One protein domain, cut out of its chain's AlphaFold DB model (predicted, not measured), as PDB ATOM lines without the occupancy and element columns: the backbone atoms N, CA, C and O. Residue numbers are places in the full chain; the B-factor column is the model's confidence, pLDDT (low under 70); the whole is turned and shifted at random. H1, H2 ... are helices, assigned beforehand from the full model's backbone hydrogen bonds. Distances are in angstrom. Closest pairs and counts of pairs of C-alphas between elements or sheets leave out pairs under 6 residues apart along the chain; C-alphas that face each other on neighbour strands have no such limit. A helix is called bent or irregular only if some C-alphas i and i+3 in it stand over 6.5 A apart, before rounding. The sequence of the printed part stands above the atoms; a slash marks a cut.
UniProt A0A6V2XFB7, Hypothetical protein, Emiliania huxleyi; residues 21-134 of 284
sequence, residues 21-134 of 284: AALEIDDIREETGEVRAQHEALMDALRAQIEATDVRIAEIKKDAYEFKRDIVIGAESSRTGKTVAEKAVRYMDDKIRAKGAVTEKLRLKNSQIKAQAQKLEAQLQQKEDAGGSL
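What this domain is: This is residues 21 to 134 of the 284 residues of the protein "Hypothetical protein" of Emiliania huxleyi (UniProt A0A6V2XFB7). Two long helices, H1 and H2, make a narrow V: they meet near one end, where a looped link joins them, and spread apart toward the first and last printed residues. It is a long helical hairpin whose two arms have no contact over most of their length. The printed part has 114 residues, with two named helices in the order H1, H2 and no named strand, and its class is all helix. The whole is extended, with a radius of gyration of the C-alphas of 26.4 A, and a rod in outline, spanning 87 by 37 by 12 A.

Where its parts are: H1 holds residues 21 to 73 and measures 75.5 A from C-alpha 21 at (36.012, 67.002, 35.934) to C-alpha 73 at (93.182, 50.268, -10.533). H1 is neither bent nor irregular, but only just: C-alphas 69 and 72 are 6.2 A apart. H2 holds residues 85 to 131 and measures 68.1 A, ending with C-alpha 131 at (67.764, 81.779, 43.271).

How they stand to each other: H1 and H2 form a helical hairpin and run opposite ways at a shallow tilt of 24 degrees. They touch with residues 70 to 71 of H1 and residues 87 to 91 of H2 alone; the closest C-alphas are those of Ile 71 and Ala 88, 6.2 A apart. Their centres are 21.0 A apart. Residues 21 to 62 of H1 stand free, and so do residues 96 to 134, of which 96 to 131 belong to H2. In H2 every O i to N i+4 pair is within hydrogen-bond range; in H1, 48 of 49 are.

The domain as a whole: The two C-alphas farthest apart are those of Ala 21 and Arg 79, at 88.3 A. The link from H1 to H2 is long, with 11 residues, and the printed part has no cut. The mean pLDDT of the printed part is 92.1, and residues 130 to 134 are under 70.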
ATOM      1  N   ALA A  21      35.716  66.580  37.302       93.25
ATOM      2  CA  ALA A  21      36.012  67.002  35.934       93.25
ATOM      3  C   ALA A  21      37.279  67.868  35.841       93.25
ATOM      4  O   ALA A  21      38.000  67.780  34.853       93.25
ATOM      5  N   ALA A  22      37.551  68.709  36.840       92.88
ATOM      6  CA  ALA A  22      38.760  69.523  36.894       92.88
ATOM      7  C   ALA A  22      40.010  68.657  37.103       92.88
ATOM      8  O   ALA A  22      40.981  68.840  36.376       92.88
ATOM      9  N   LEU A  23      39.949  67.686  38.022       95.19
ATOM     10  CA  LEU A  23      41.020  66.709  38.236       95.19
ATOM     11  C   LEU A  23      41.291  65.899  36.967       95.19
ATOM     12  O   LEU A  23      42.424  65.854  36.516       95.19
ATOM     13  N   GLU A  24      40.248  65.372  36.327       95.38
ATOM     14  CA  GLU A  24      40.386  64.627  35.071       95.38
ATOM     15  C   GLU A  24      41.013  65.486  33.956       95.38
ATOM     16  O   GLU A  24      41.829  65.012  33.170       95.38
ATOM     17  N   ILE A  25      40.661  66.776  33.873       95.81
ATOM     18  CA  ILE A  25      41.280  67.704  32.914       95.81
ATOM     19  C   ILE A  25      42.771  67.879  33.203       95.81
ATOM     20  O   ILE A  25      43.560  67.962  32.257       95.81
ATOM     21  N   ASP A  26      43.150  67.988  34.471       94.50
ATOM     22  CA  ASP A  26      44.544  68.157  34.865       94.50
ATOM     23  C   ASP A  26      45.346  66.863  34.642       94.50
ATOM     24  O   ASP A  26      46.421  66.937  34.047       94.50
ATOM     25  N   ASP A  27      44.775  65.694  34.940       95.56
ATOM     26  CA  ASP A  27      45.367  64.381  34.650       95.56
ATOM     27  C   ASP A  27      45.590  64.190  33.139       95.56
ATOM     28  O   ASP A  27      46.691  63.865  32.690       95.56
ATOM     29  N   ILE A  28      44.581  64.496  32.309       96.12
ATOM     30  CA  ILE A  28      44.700  64.429  30.842       96.12
ATOM     31  C   ILE A  28      45.769  65.401  30.329       96.12
ATOM     32  O   ILE A  28      46.466  65.113  29.349       96.12
ATOM     33  N   ARG A  29      45.901  66.585  30.942       94.94
ATOM     34  CA  ARG A  29      46.939  67.558  30.569       94.94
ATOM     35  C   ARG A  29      48.330  67.047  30.908       94.94
ATOM     36  O   ARG A  29      49.223  67.228  30.079       94.94
ATOM     37  N   GLU A  30      48.500  66.438  32.076       95.75
ATOM     38  CA  GLU A  30      49.758  65.825  32.496       95.75
ATOM     39  C   GLU A  30      50.134  64.681  31.550       95.75
ATOM     40  O   GLU A  30      51.190  64.750  30.918       95.75
ATOM     41  N   GLU A  31      49.226  63.730  31.307       96.31
ATOM     42  CA  GLU A  31      49.451  62.605  30.389       96.31
ATOM     43  C   GLU A  31      49.774  63.089  28.966       96.31
ATOM     44  O   GLU A  31      50.726  62.637  28.324       96.31
ATOM     45  N   THR A  32      49.038  64.088  28.467       96.19
ATOM     46  CA  THR A  32      49.323  64.700  27.159       96.19
ATOM     47  C   THR A  32      50.710  65.351  27.131       96.19
ATOM     48  O   THR A  32      51.395  65.307  26.103       96.19
ATOM     49  N   GLY A  33      51.122  65.985  28.230       95.62
ATOM     50  CA  GLY A  33      52.448  66.575  28.388       95.62
ATOM     51  C   GLY A  33      53.552  65.521  28.337       95.62
ATOM     52  O   GLY A  33      54.504  65.673  27.568       95.62
ATOM     53  N   GLU A  34      53.389  64.428  29.079       96.19
ATOM     54  CA  GLU A  34      54.330  63.306  29.098       96.19
ATOM     55  C   GLU A  34      54.475  62.655  27.722       96.19
ATOM     56  O   GLU A  34      55.592  62.483  27.225       96.19
ATOM     57  N   VAL A  35      53.356  62.353  27.059       96.25
ATOM     58  CA  VAL A  35      53.350  61.747  25.721       96.25
ATOM     59  C   VAL A  35      54.045  62.658  24.705       96.25
ATOM     60  O   VAL A  35      54.828  62.187  23.876       96.25
ATOM     61  N   ARG A  36      53.832  63.978  24.780       96.06
ATOM     62  CA  ARG A  36      54.547  64.941  23.925       96.06
ATOM     63  C   ARG A  36      56.050  64.923  24.179       96.06
ATOM     64  O   ARG A  36      56.802  64.852  23.209       96.06
ATOM     65  N   ALA A  37      56.478  64.942  25.439       95.31
ATOM     66  CA  ALA A  37      57.896  64.903  25.791       95.31
ATOM     67  C   ALA A  37      58.570  63.606  25.304       95.31
ATOM     68  O   ALA A  37      59.668  63.644  24.746       95.31
ATOM     69  N   GLN A  38      57.891  62.463  25.437       96.12
ATOM     70  CA  GLN A  38      58.367  61.178  24.916       96.12
ATOM     71  C   GLN A  38      58.506  61.195  23.388       96.12
ATOM     72  O   GLN A  38      59.517  60.741  22.848       96.12
ATOM     73  N   HIS A  39      57.511  61.735  22.679       96.12
ATOM     74  CA  HIS A  39      57.566  61.861  21.224       96.12
ATOM     75  C   HIS A  39      58.667  62.812  20.755       96.12
ATOM     76  O   HIS A  39      59.336  62.508  19.770       96.12
ATOM     77  N   GLU A  40      58.876  63.932  21.441       95.88
ATOM     78  CA  GLU A  40      59.942  64.881  21.120       95.88
ATOM     79  C   GLU A  40      61.323  64.238  21.297       95.88
ATOM     80  O   GLU A  40      62.126  64.238  20.362       95.88
ATOM     81  N   ALA A  41      61.548  63.552  22.422       94.94
ATOM     82  CA  ALA A  41      62.777  62.797  22.660       94.94
ATOM     83  C   ALA A  41      63.013  61.709  21.595       94.94
ATOM     84  O   ALA A  41      64.137  61.527  21.119       94.94
ATOM     85  N   LEU A  42      61.958  60.996  21.184       96.56
ATOM     86  CA  LEU A  42      62.042  59.993  20.122       96.56
ATOM     87  C   LEU A  42      62.365  60.625  18.761       96.56
ATOM     88  O   LEU A  42      63.196  60.096  18.022       96.56
ATOM     89  N   MET A  43      61.728  61.746  18.422       96.31
ATOM     90  CA  MET A  43      61.981  62.476  17.180       96.31
ATOM     91  C   MET A  43      63.430  62.951  17.095       96.31
ATOM     92  O   MET A  43      64.060  62.797  16.046       96.31
ATOM     93  N   ASP A  44      63.978  63.470  18.190       95.88
ATOM     94  CA  ASP A  44      65.373  63.900  18.249       95.88
ATOM     95  C   ASP A  44      66.342  62.718  18.144       95.88
ATOM     96  O   ASP A  44      67.322  62.789  17.395       95.88
ATOM     97  N   ALA A  45      66.040  61.591  18.794       95.12
ATOM     98  CA  ALA A  45      66.828  60.366  18.659       95.12
ATOM     99  C   ALA A  45      66.835  59.840  17.212       95.12
ATOM    100  O   ALA A  45      67.893  59.498  16.674       95.12
ATOM    101  N   LEU A  46      65.672  59.817  16.555       96.12
ATOM    102  CA  LEU A  46      65.544  59.385  15.163       96.12
ATOM    103  C   LEU A  46      66.277  60.329  14.205       96.12
ATOM    104  O   LEU A  46      66.971  59.856  13.305       96.12
ATOM    105  N   ARG A  47      66.186  61.649  14.408       96.50
ATOM    106  CA  ARG A  47      66.951  62.640  13.633       96.50
ATOM    107  C   ARG A  47      68.453  62.419  13.775       96.50
ATOM    108  O   ARG A  47      69.140  62.305  12.762       96.50
ATOM    109  N   ALA A  48      68.943  62.264  15.004       94.69
ATOM    110  CA  ALA A  48      70.352  61.979  15.260       94.69
ATOM    111  C   ALA A  48      70.806  60.675  14.579       94.69
ATOM    112  O   ALA A  48      71.909  60.603  14.033       94.69
ATOM    113  N   GLN A  49      69.952  59.648  14.558       96.25
ATOM    114  CA  GLN A  49      70.242  58.385  13.882       96.25
ATOM    115  C   GLN A  49      70.286  58.531  12.354       96.25
ATOM    116  O   GLN A  49      71.174  57.954  11.720       96.25
ATOM    117  N   ILE A  50      69.364  59.295  11.759       96.38
ATOM    118  CA  ILE A  50      69.362  59.594  10.319       96.38
ATOM    119  C   ILE A  50      70.653  60.324   9.944       96.38
ATOM    120  O   ILE A  50      71.387  59.846   9.082       96.38
ATOM    121  N   GLU A  51      70.996  61.400  10.655       95.31
ATOM    122  CA  GLU A  51      72.215  62.176  10.397       95.31
ATOM    123  C   GLU A  51      73.483  61.321  10.532       95.31
ATOM    124  O   GLU A  51      74.359  61.344   9.663       95.31
ATOM    125  N   ALA A  52      73.578  60.508  11.590       92.06
ATOM    126  CA  ALA A  52      74.702  59.595  11.781       92.06
ATOM    127  C   ALA A  52      74.809  58.570  10.639       92.06
ATOM    128  O   ALA A  52      75.913  58.247  10.185       92.06
ATOM    129  N   THR A  53      73.669  58.075  10.155       95.56
ATOM    130  CA  THR A  53      73.605  57.118   9.046       95.56
ATOM    131  C   THR A  53      74.015  57.772   7.729       95.56
ATOM    132  O   THR A  53      74.804  57.186   6.988       95.56
ATOM    133  N   ASP A  54      73.576  59.000   7.456       96.44
ATOM    134  CA  ASP A  54      73.949  59.745   6.251       96.44
ATOM    135  C   ASP A  54      75.454  60.019   6.194       96.44
ATOM    136  O   ASP A  54      76.102  59.765   5.170       96.44
ATOM    137  N   VAL A  55      76.043  60.443   7.319       93.56
ATOM    138  CA  VAL A  55      77.500  60.608   7.442       93.56
ATOM    139  C   VAL A  55      78.207  59.279   7.180       93.56
ATOM    140  O   VAL A  55      79.153  59.223   6.392       93.56
ATOM    141  N   ARG A  56      77.719  58.182   7.770       93.62
ATOM    142  CA  ARG A  56      78.293  56.843   7.583       93.62
ATOM    143  C   ARG A  56      78.231  56.385   6.125       93.62
ATOM    144  O   ARG A  56      79.213  55.849   5.612       93.62
ATOM    145  N   ILE A  57      77.106  56.605   5.448       95.88
ATOM    146  CA  ILE A  57      76.929  56.272   4.030       95.88
ATOM    147  C   ILE A  57      77.907  57.078   3.172       95.88
ATOM    148  O   ILE A  57      78.548  56.511   2.283       95.88
ATOM    149  N   ALA A  58      78.043  58.381   3.427       95.38
ATOM    150  CA  ALA A  58      78.975  59.237   2.700       95.38
ATOM    151  C   ALA A  58      80.435  58.780   2.884       95.38
ATOM    152  O   ALA A  58      81.174  58.679   1.902       95.38
ATOM    153  N   GLU A  59      80.831  58.435   4.113       91.44
ATOM    154  CA  GLU A  59      82.158  57.885   4.412       91.44
ATOM    155  C   GLU A  59      82.415  56.568   3.674       91.44
ATOM    156  O   GLU A  59      83.442  56.438   3.013       91.44
ATOM    157  N   ILE A  60      81.476  55.616   3.729       93.94
ATOM    158  CA  ILE A  60      81.617  54.313   3.063       93.94
ATOM    159  C   ILE A  60      81.729  54.487   1.547       93.94
ATOM    160  O   ILE A  60      82.581  53.859   0.920       93.94
ATOM    161  N   LYS A  61      80.906  55.354   0.942       96.06
ATOM    162  CA  LYS A  61      80.980  55.649  -0.500       96.06
ATOM    163  C   LYS A  61      82.345  56.219  -0.883       96.06
ATOM    164  O   LYS A  61      82.923  55.796  -1.884       96.06
ATOM    165  N   LYS A  62      82.863  57.153  -0.083       94.19
ATOM    166  CA  LYS A  62      84.190  57.738  -0.287       94.19
ATOM    167  C   LYS A  62      85.294  56.689  -0.141       94.19
ATOM    168  O   LYS A  62      86.125  56.574  -1.036       94.19
ATOM    169  N   ASP A  63      85.271  55.898   0.930       92.25
ATOM    170  CA  ASP A  63      86.260  54.845   1.184       92.25
ATOM    171  C   ASP A  63      86.239  53.771   0.080       92.25
ATOM    172  O   ASP A  63      87.296  53.330  -0.368       92.25
ATOM    173  N   ALA A  64      85.058  53.399  -0.427       94.25
ATOM    174  CA  ALA A  64      84.921  52.470  -1.549       94.25
ATOM    175  C   ALA A  64      85.485  53.043  -2.861       94.25
ATOM    176  O   ALA A  64      86.154  52.329  -3.613       94.25
ATOM    177  N   TYR A  65      85.239  54.329  -3.140       96.12
ATOM    178  CA  TYR A  65      85.788  55.003  -4.317       96.12
ATOM    179  C   TYR A  65      87.317  55.097  -4.255       96.12
ATOM    180  O   TYR A  65      87.994  54.741  -5.219       96.12
ATOM    181  N   GLU A  66      87.860  55.532  -3.117       94.00
ATOM    182  CA  GLU A  66      89.306  55.622  -2.890       94.00
ATOM    183  C   GLU A  66      89.968  54.245  -2.993       94.00
ATOM    184  O   GLU A  66      90.962  54.103  -3.700       94.00
ATOM    185  N   PHE A  67      89.363  53.204  -2.413       93.81
ATOM    186  CA  PHE A  67      89.863  51.835  -2.537       93.81
ATOM    187  C   PHE A  67      89.883  51.356  -3.994       93.81
ATOM    188  O   PHE A  67      90.879  50.798  -4.458       93.81
ATOM    189  N   LYS A  68      88.812  51.601  -4.759       93.75
ATOM    190  CA  LYS A  68      88.772  51.235  -6.181       93.75
ATOM    191  C   LYS A  68      89.854  51.968  -6.979       93.75
ATOM    192  O   LYS A  68      90.547  51.347  -7.782       93.75
ATOM    193  N   ARG A  69      90.005  53.275  -6.761       94.19
ATOM    194  CA  ARG A  69      90.994  54.102  -7.461       94.19
ATOM    195  C   ARG A  69      92.421  53.666  -7.130       94.19
ATOM    196  O   ARG A  69      93.207  53.436  -8.042       94.19
ATOM    197  N   ASP A  70      92.736  53.525  -5.847       92.19
ATOM    198  CA  ASP A  70      94.118  53.399  -5.381       92.19
ATOM    199  C   ASP A  70      94.596  51.939  -5.352       92.19
ATOM    200  O   ASP A  70      95.768  51.681  -5.630       92.19
ATOM    201  N   ILE A  71      93.700  50.977  -5.090       92.88
ATOM    202  CA  ILE A  71      94.032  49.544  -5.009       92.88
ATOM    203  C   ILE A  71      93.616  48.774  -6.253       92.88
ATOM    204  O   ILE A  71      94.459  48.133  -6.878       92.88
ATOM    205  N   VAL A  72      92.337  48.824  -6.626       88.94
ATOM    206  CA  VAL A  72      91.838  47.990  -7.732       88.94
ATOM    207  C   VAL A  72      92.464  48.413  -9.060       88.94
ATOM    208  O   VAL A  72      92.839  47.551  -9.840       88.94
ATOM    209  N   ILE A  73      92.619  49.722  -9.290       89.06
ATOM    210  CA  ILE A  73      93.182  50.268 -10.533       89.06
ATOM    211  C   ILE A  73      94.645  50.706 -10.331       89.06
ATOM    212  O   ILE A  73      95.530  50.316 -11.086       89.06
ATOM    213  N   GLY A  74      94.934  51.508  -9.299       88.94
ATOM    214  CA  GLY A  74      96.252  52.136  -9.103       88.94
ATOM    215  C   GLY A  74      97.373  51.210  -8.609       88.94
ATOM    216  O   GLY A  74      98.566  51.524  -8.754       88.94
ATOM    217  N   ALA A  75      97.023  50.058  -8.033       90.38
ATOM    218  CA  ALA A  75      97.986  49.092  -7.511       90.38
ATOM    219  C   ALA A  75      98.142  47.840  -8.382       90.38
ATOM    220  O   ALA A  75      98.864  46.928  -7.985       90.38
ATOM    221  N   GLU A  76      97.527  47.786  -9.561       90.25
ATOM    222  CA  GLU A  76      97.677  46.665 -10.487       90.25
ATOM    223  C   GLU A  76      99.065  46.665 -11.155       90.25
ATOM    224  O   GLU A  76      99.598  47.696 -11.571       90.25
ATOM    225  N   SER A  77      99.688  45.493 -11.231       87.38
ATOM    226  CA  SER A  77     100.941  45.293 -11.958       87.38
ATOM    227  C   SER A  77     100.657  45.202 -13.455       87.38
ATOM    228  O   SER A  77     100.033  44.242 -13.907       87.38
ATOM    229  N   SER A  78     101.195  46.137 -14.242       83.75
ATOM    230  CA  SER A  78     101.020  46.183 -15.705       83.75
ATOM    231  C   SER A  78     101.470  44.910 -16.433       83.75
ATOM    232  O   SER A  78     101.021  44.645 -17.544       83.75
ATOM    233  N   ARG A  79     102.344  44.106 -15.815       84.19
ATOM    234  CA  ARG A  79     102.861  42.855 -16.386       84.19
ATOM    235  C   ARG A  79     102.007  41.629 -16.060       84.19
ATOM    236  O   ARG A  79     102.034  40.663 -16.811       84.19
ATOM    237  N   THR A  80     101.316  41.620 -14.920       85.81
ATOM    238  CA  THR A  80     100.626  40.419 -14.405       85.81
ATOM    239  C   THR A  80      99.125  40.600 -14.226       85.81
ATOM    240  O   THR A  80      98.446  39.610 -13.964       85.81
ATOM    241  N   GLY A  81      98.617  41.831 -14.309       84.38
ATOM    242  CA  GLY A  81      97.220  42.169 -14.039       84.38
ATOM    243  C   GLY A  81      96.777  41.899 -12.593       84.38
ATOM    244  O   GLY A  81      95.594  41.820 -12.284       84.38
ATOM    245  N   LYS A  82      97.731  41.663 -11.685       89.12
ATOM    246  CA  LYS A  82      97.467  41.362 -10.271       89.12
ATOM    247  C   LYS A  82      97.844  42.555  -9.409       89.12
ATOM    248  O   LYS A  82      98.843  43.221  -9.680       89.12
ATOM    249  N   THR A  83      97.085  42.785  -8.345       89.06
ATOM    250  CA  THR A  83      97.379  43.823  -7.353       89.06
ATOM    251  C   THR A  83      98.721  43.566  -6.667       89.06
ATOM    252  O   THR A  83      99.012  42.455  -6.220       89.06
ATOM    253  N   VAL A  84      99.547  44.604  -6.572       93.44
ATOM    254  CA  VAL A  84     100.835  44.576  -5.877       93.44
ATOM    255  C   VAL A  84     100.594  44.610  -4.368       93.44
ATOM    256  O   VAL A  84     100.085  45.598  -3.836       93.44
ATOM    257  N   ALA A  85     100.994  43.541  -3.677       90.88
ATOM    258  CA  ALA A  85     100.769  43.366  -2.242       90.88
ATOM    259  C   ALA A  85     101.314  44.527  -1.391       90.88
ATOM    260  O   ALA A  85     100.597  45.033  -0.536       90.88
ATOM    261  N   GLU A  86     102.530  45.013  -1.658       92.06
ATOM    262  CA  GLU A  86     103.137  46.120  -0.894       92.06
ATOM    263  C   GLU A  86     102.308  47.411  -0.945       92.06
ATOM    264  O   GLU A  86     102.155  48.096   0.065       92.06
ATOM    265  N   LYS A  87     101.721  47.732  -2.107       92.00
ATOM    266  CA  LYS A  87     100.845  48.903  -2.254       92.00
ATOM    267  C   LYS A  87      99.545  48.733  -1.466       92.00
ATOM    268  O   LYS A  87      99.082  49.691  -0.852       92.00
ATOM    269  N   ALA A  88      98.983  47.523  -1.461       91.38
ATOM    270  CA  ALA A  88      97.787  47.209  -0.685       91.38
ATOM    271  C   ALA A  88      98.044  47.304   0.826       91.38
ATOM    272  O   ALA A  88      97.259  47.930   1.532       91.38
ATOM    273  N   VAL A  89      99.163  46.755   1.308       93.75
ATOM    274  CA  VAL A  89      99.569  46.858   2.720       93.75
ATOM    275  C   VAL A  89      99.739  48.321   3.119       93.75
ATOM    276  O   VAL A  89      99.117  48.768   4.079       93.75
ATOM    277  N   ARG A  90     100.477  49.104   2.323       93.94
ATOM    278  CA  ARG A  90     100.699  50.528   2.599       93.94
ATOM    279  C   ARG A  90      99.398  51.333   2.668       93.94
ATOM    280  O   ARG A  90      99.239  52.148   3.569       93.94
ATOM    281  N   TYR A  91      98.455  51.093   1.755       94.12
ATOM    282  CA  TYR A  91      97.140  51.741   1.797       94.12
ATOM    283  C   TYR A  91      96.381  51.422   3.090       94.12
ATOM    284  O   TYR A  91      95.775  52.313   3.688       94.12
ATOM    285  N   MET A  92      96.409  50.159   3.528       93.19
ATOM    286  CA  MET A  92      95.749  49.745   4.766       93.19
ATOM    287  C   MET A  92      96.404  50.407   5.983       93.19
ATOM    288  O   MET A  92      95.685  50.944   6.826       93.19
ATOM    289  N   ASP A  93      97.736  50.458   6.039       95.00
ATOM    290  CA  ASP A  93      98.479  51.134   7.111       95.00
ATOM    291  C   ASP A  93      98.159  52.635   7.172       95.00
ATOM    292  O   ASP A  93      97.851  53.171   8.242       95.00
ATOM    293  N   ASP A  94      98.151  53.314   6.021       94.50
ATOM    294  CA  ASP A  94      97.806  54.735   5.929       94.50
ATOM    295  C   ASP A  94      96.352  54.984   6.378       94.50
ATOM    296  O   ASP A  94      96.079  55.939   7.118       94.50
ATOM    297  N   LYS A  95      95.412  54.098   6.014       93.19
ATOM    298  CA  LYS A  95      94.009  54.174   6.460       93.19
ATOM    299  C   LYS A  95      93.856  53.942   7.960       93.19
ATOM    300  O   LYS A  95      93.122  54.695   8.607       93.19
ATOM    301  N   ILE A  96      94.551  52.956   8.527       94.06
ATOM    302  CA  ILE A  96      94.558  52.693   9.973       94.06
ATOM    303  C   ILE A  96      95.100  53.915  10.715       94.06
ATOM    304  O   ILE A  96      94.472  54.389  11.666       94.06
ATOM    305  N   ARG A  97      96.212  54.489  10.245       96.25
ATOM    306  CA  ARG A  97      96.814  55.685  10.841       96.25
ATOM    307  C   ARG A  97      95.877  56.892  10.781       96.25
ATOM    308  O   ARG A  97      95.712  57.588  11.784       96.25
ATOM    309  N   ALA A  98      95.232  57.124   9.638       92.94
ATOM    310  CA  ALA A  98      94.270  58.212   9.470       92.94
ATOM    311  C   ALA A  98      93.049  58.050  10.392       92.94
ATOM    312  O   ALA A  98      92.655  59.010  11.060       92.94
ATOM    313  N   LYS A  99      92.475  56.841  10.490       92.25
ATOM    314  CA  LYS A  99      91.378  56.554  11.432       92.25
ATOM    315  C   LYS A  99      91.830  56.738  12.884       92.25
ATOM    316  O   LYS A  99      91.097  57.349  13.652       92.25
ATOM    317  N   GLY A 100      93.046  56.317  13.240       96.12
ATOM    318  CA  GLY A 100      93.633  56.551  14.566       96.12
ATOM    319  C   GLY A 100      93.703  58.037  14.940       96.12
ATOM    320  O   GLY A 100      93.287  58.419  16.033       96.12
ATOM    321  N   ALA A 101      94.134  58.895  14.010       95.62
ATOM    322  CA  ALA A 101      94.173  60.344  14.227       95.62
ATOM    323  C   ALA A 101      92.773  60.956  14.438       95.62
ATOM    324  O   ALA A 101      92.596  61.844  15.275       95.62
ATOM    325  N   VAL A 102      91.762  60.476  13.703       93.00
ATOM    326  CA  VAL A 102      90.366  60.910  13.888       93.00
ATOM    327  C   VAL A 102      89.828  60.463  15.245       93.00
ATOM    328  O   VAL A 102      89.214  61.271  15.940       93.00
ATOM    329  N   THR A 103      90.092  59.219  15.651       95.38
ATOM    330  CA  THR A 103      89.694  58.694  16.964       95.38
ATOM    331  C   THR A 103      90.257  59.545  18.096       95.38
ATOM    332  O   THR A 103      89.504  59.949  18.980       95.38
ATOM    333  N   GLU A 104      91.545  59.894  18.046       96.19
ATOM    334  CA  GLU A 104      92.163  60.727  19.083       96.19
ATOM    335  C   GLU A 104      91.558  62.137  19.118       96.19
ATOM    336  O   GLU A 104      91.198  62.653  20.178       96.19
ATOM    337  N   LYS A 105      91.325  62.739  17.945       96.31
ATOM    338  CA  LYS A 105      90.647  64.038  17.843       96.31
ATOM    339  C   LYS A 105      89.237  64.004  18.444       96.31
ATOM    340  O   LYS A 105      88.847  64.944  19.138       96.31
ATOM    341  N   LEU A 106      88.461  62.954  18.170       94.56
ATOM    342  CA  LEU A 106      87.113  62.788  18.722       94.56
ATOM    343  C   LEU A 106      87.148  62.543  20.233       94.56
ATOM    344  O   LEU A 106      86.331  63.117  20.951       94.56
ATOM    345  N   ARG A 107      88.115  61.766  20.727       97.44
ATOM    346  CA  ARG A 107      88.327  61.526  22.160       97.44
ATOM    347  C   ARG A 107      88.601  62.829  22.913       97.44
ATOM    348  O   ARG A 107      87.944  63.093  23.920       97.44
ATOM    349  N   LEU A 108      89.508  63.666  22.403       96.75
ATOM    350  CA  LEU A 108      89.814  64.976  22.989       96.75
ATOM    351  C   LEU A 108      88.582  65.891  23.004       96.75
ATOM    352  O   LEU A 108      88.255  66.462  24.045       96.75
ATOM    353  N   LYS A 109      87.844  65.971  21.887       96.81
ATOM    354  CA  LYS A 109      86.588  66.737  21.824       96.81
ATOM    355  C   LYS A 109      85.548  66.232  22.823       96.81
ATOM    356  O   LYS A 109      84.916  67.042  23.490       96.81
ATOM    357  N   ASN A 110      85.376  64.916  22.951       95.94
ATOM    358  CA  ASN A 110      84.434  64.332  23.906       95.94
ATOM    359  C   ASN A 110      84.803  64.709  25.348       95.94
ATOM    360  O   ASN A 110      83.935  65.128  26.109       95.94
ATOM    361  N   SER A 111      86.090  64.634  25.704       97.38
ATOM    362  CA  SER A 111      86.572  65.061  27.022       97.38
ATOM    363  C   SER A 111      86.331  66.552  27.274       97.38
ATOM    364  O   SER A 111      85.936  66.927  28.375       97.38
ATOM    365  N   GLN A 112      86.549  67.401  26.269       97.31
ATOM    366  CA  GLN A 112      86.326  68.842  26.381       97.31
ATOM    367  C   GLN A 112      84.840  69.176  26.567       97.31
ATOM    368  O   GLN A 112      84.498  69.960  27.449       97.31
ATOM    369  N   ILE A 113      83.960  68.554  25.775       97.19
ATOM    370  CA  ILE A 113      82.507  68.747  25.880       97.19
ATOM    371  C   ILE A 113      82.006  68.269  27.247       97.19
ATOM    372  O   ILE A 113      81.236  68.982  27.881       97.19
ATOM    373  N   LYS A 114      82.487  67.124  27.748       97.31
ATOM    374  CA  LYS A 114      82.148  66.640  29.098       97.31
ATOM    375  C   LYS A 114      82.547  67.629  30.192       97.31
ATOM    376  O   LYS A 114      81.735  67.924  31.061       97.31
ATOM    377  N   ALA A 115      83.762  68.175  30.133       97.25
ATOM    378  CA  ALA A 115      84.213  69.175  31.101       97.25
ATOM    379  C   ALA A 115      83.376  70.466  31.027       97.25
ATOM    380  O   ALA A 115      83.070  71.077  32.050       97.25
ATOM    381  N   GLN A 116      82.979  70.879  29.819       97.25
ATOM    382  CA  GLN A 116      82.109  72.036  29.628       97.25
ATOM    383  C   GLN A 116      80.692  71.788  30.159       97.25
ATOM    384  O   GLN A 116      80.150  72.672  30.817       97.25
ATOM    385  N   ALA A 117      80.122  70.604  29.922       97.06
ATOM    386  CA  ALA A 117      78.821  70.207  30.457       97.06
ATOM    387  C   ALA A 117      78.824  70.236  31.991       97.06
ATOM    388  O   ALA A 117      78.013  70.941  32.576       97.06
ATOM    389  N   GLN A 118      79.823  69.616  32.631       97.12
ATOM    390  CA  GLN A 118      79.979  69.649  34.094       97.12
ATOM    391  C   GLN A 118      80.100  71.074  34.645       97.12
ATOM    392  O   GLN A 118      79.531  71.401  35.684       97.12
ATOM    393  N   LYS A 119      80.834  71.953  33.950       97.00
ATOM    394  CA  LYS A 119      80.942  73.361  34.347       97.00
ATOM    395  C   LYS A 119      79.595  74.083  34.248       97.00
ATOM    396  O   LYS A 119      79.285  74.883  35.126       97.00
ATOM    397  N   LEU A 120      78.834  73.846  33.181       95.88
ATOM    398  CA  LEU A 120      77.517  74.455  32.989       95.88
ATOM    399  C   LEU A 120      76.500  73.926  34.005       95.88
ATOM    400  O   LEU A 120      75.773  74.729  34.575       95.88
ATOM    401  N   GLU A 121      76.506  72.625  34.294       94.94
ATOM    402  CA  GLU A 121      75.693  72.015  35.356       94.94
ATOM    403  C   GLU A 121      76.014  72.629  36.724       94.94
ATOM    404  O   GLU A 121      75.111  73.059  37.434       94.94
ATOM    405  N   ALA A 122      77.297  72.781  37.070       93.94
ATOM    406  CA  ALA A 122      77.696  73.430  38.320       93.94
ATOM    407  C   ALA A 122      77.259  74.905  38.390       93.94
ATOM    408  O   ALA A 122      76.867  75.391  39.452       93.94
ATOM    409  N   GLN A 123      77.307  75.630  37.268       92.38
ATOM    410  CA  GLN A 123      76.793  77.000  37.190       92.38
ATOM    411  C   GLN A 123      75.270  77.053  37.335       92.38
ATOM    412  O   GLN A 123      74.770  77.978  37.974       92.38
ATOM    413  N   LEU A 124      74.548  76.093  36.754       89.25
ATOM    414  CA  LEU A 124      73.099  75.974  36.892       89.25
ATOM    415  C   LEU A 124      72.733  75.746  38.360       89.25
ATOM    416  O   LEU A 124      71.986  76.544  38.911       89.25
ATOM    417  N   GLN A 125      73.370  74.769  39.015       87.94
ATOM    418  CA  GLN A 125      73.168  74.480  40.436       87.94
ATOM    419  C   GLN A 125      73.451  75.708  41.305       87.94
ATOM    420  O   GLN A 125      72.641  76.079  42.146       87.94
ATOM    421  N   GLN A 126      74.565  76.406  41.064       85.88
ATOM    422  CA  GLN A 126      74.887  77.624  41.809       85.88
ATOM    423  C   GLN A 126      73.830  78.720  41.607       85.88
ATOM    424  O   GLN A 126      73.545  79.479  42.534       85.88
ATOM    425  N   LYS A 127      73.261  78.838  40.403       83.06
ATOM    426  CA  LYS A 127      72.179  79.788  40.128       83.06
ATOM    427  C   LYS A 127      70.857  79.369  40.754       83.06
ATOM    428  O   LYS A 127      70.131  80.250  41.197       83.06
ATOM    429  N   GLU A 128      70.553  78.081  40.802       80.56
ATOM    430  CA  GLU A 128      69.383  77.549  41.504       80.56
ATOM    431  C   GLU A 128      69.508  77.771  43.013       80.56
ATOM    432  O   GLU A 128      68.576  78.279  43.629       80.56
ATOM    433  N   ASP A 129      70.684  77.532  43.595       76.19
ATOM    434  CA  ASP A 129      70.958  77.788  45.011       76.19
ATOM    435  C   ASP A 129      70.920  79.293  45.336       76.19
ATOM    436  O   ASP A 129      70.357  79.702  46.352       76.19
ATOM    437  N   ALA A 130      71.464  80.144  44.456       67.12
ATOM    438  CA  ALA A 130      71.389  81.601  44.596       67.12
ATOM    439  C   ALA A 130      69.961  82.142  44.375       67.12
ATOM    440  O   ALA A 130      69.552  83.098  45.035       67.12
ATOM    441  N   GLY A 131      69.192  81.525  43.475       60.09
ATOM    442  CA  GLY A 131      67.764  81.779  43.271       60.09
ATOM    443  C   GLY A 131      66.897  81.252  44.419       60.09
ATOM    444  O   GLY A 131      65.832  81.800  44.685       60.09
ATOM    445  N   GLY A 132      67.394  80.270  45.173       55.28
ATOM    446  CA  GLY A 132      66.786  79.724  46.384       55.28
ATOM    447  C   GLY A 132      66.724  80.695  47.567       55.28
ATOM    448  O   GLY A 132      66.142  80.336  48.588       55.28
ATOM    449  N   SER A 133      67.276  81.909  47.438       55.75
ATOM    450  CA  SER A 133      67.072  83.014  48.386       55.75
ATOM    451  C   SER A 133      65.758  83.784  48.166       55.75
ATOM    452  O   SER A 133      65.435  84.646  48.978       55.75
ATOM    453  N   LEU A 134      65.017  83.509  47.083       60.50
ATOM    454  CA  LEU A 134      63.606  83.875  46.939       60.50
ATOM    455  C   LEU A 134      62.794  82.583  46.803       60.50
ATOM    456  O   LEU A 134      62.419  82.180  45.700       60.50
TER     457      LEU A 134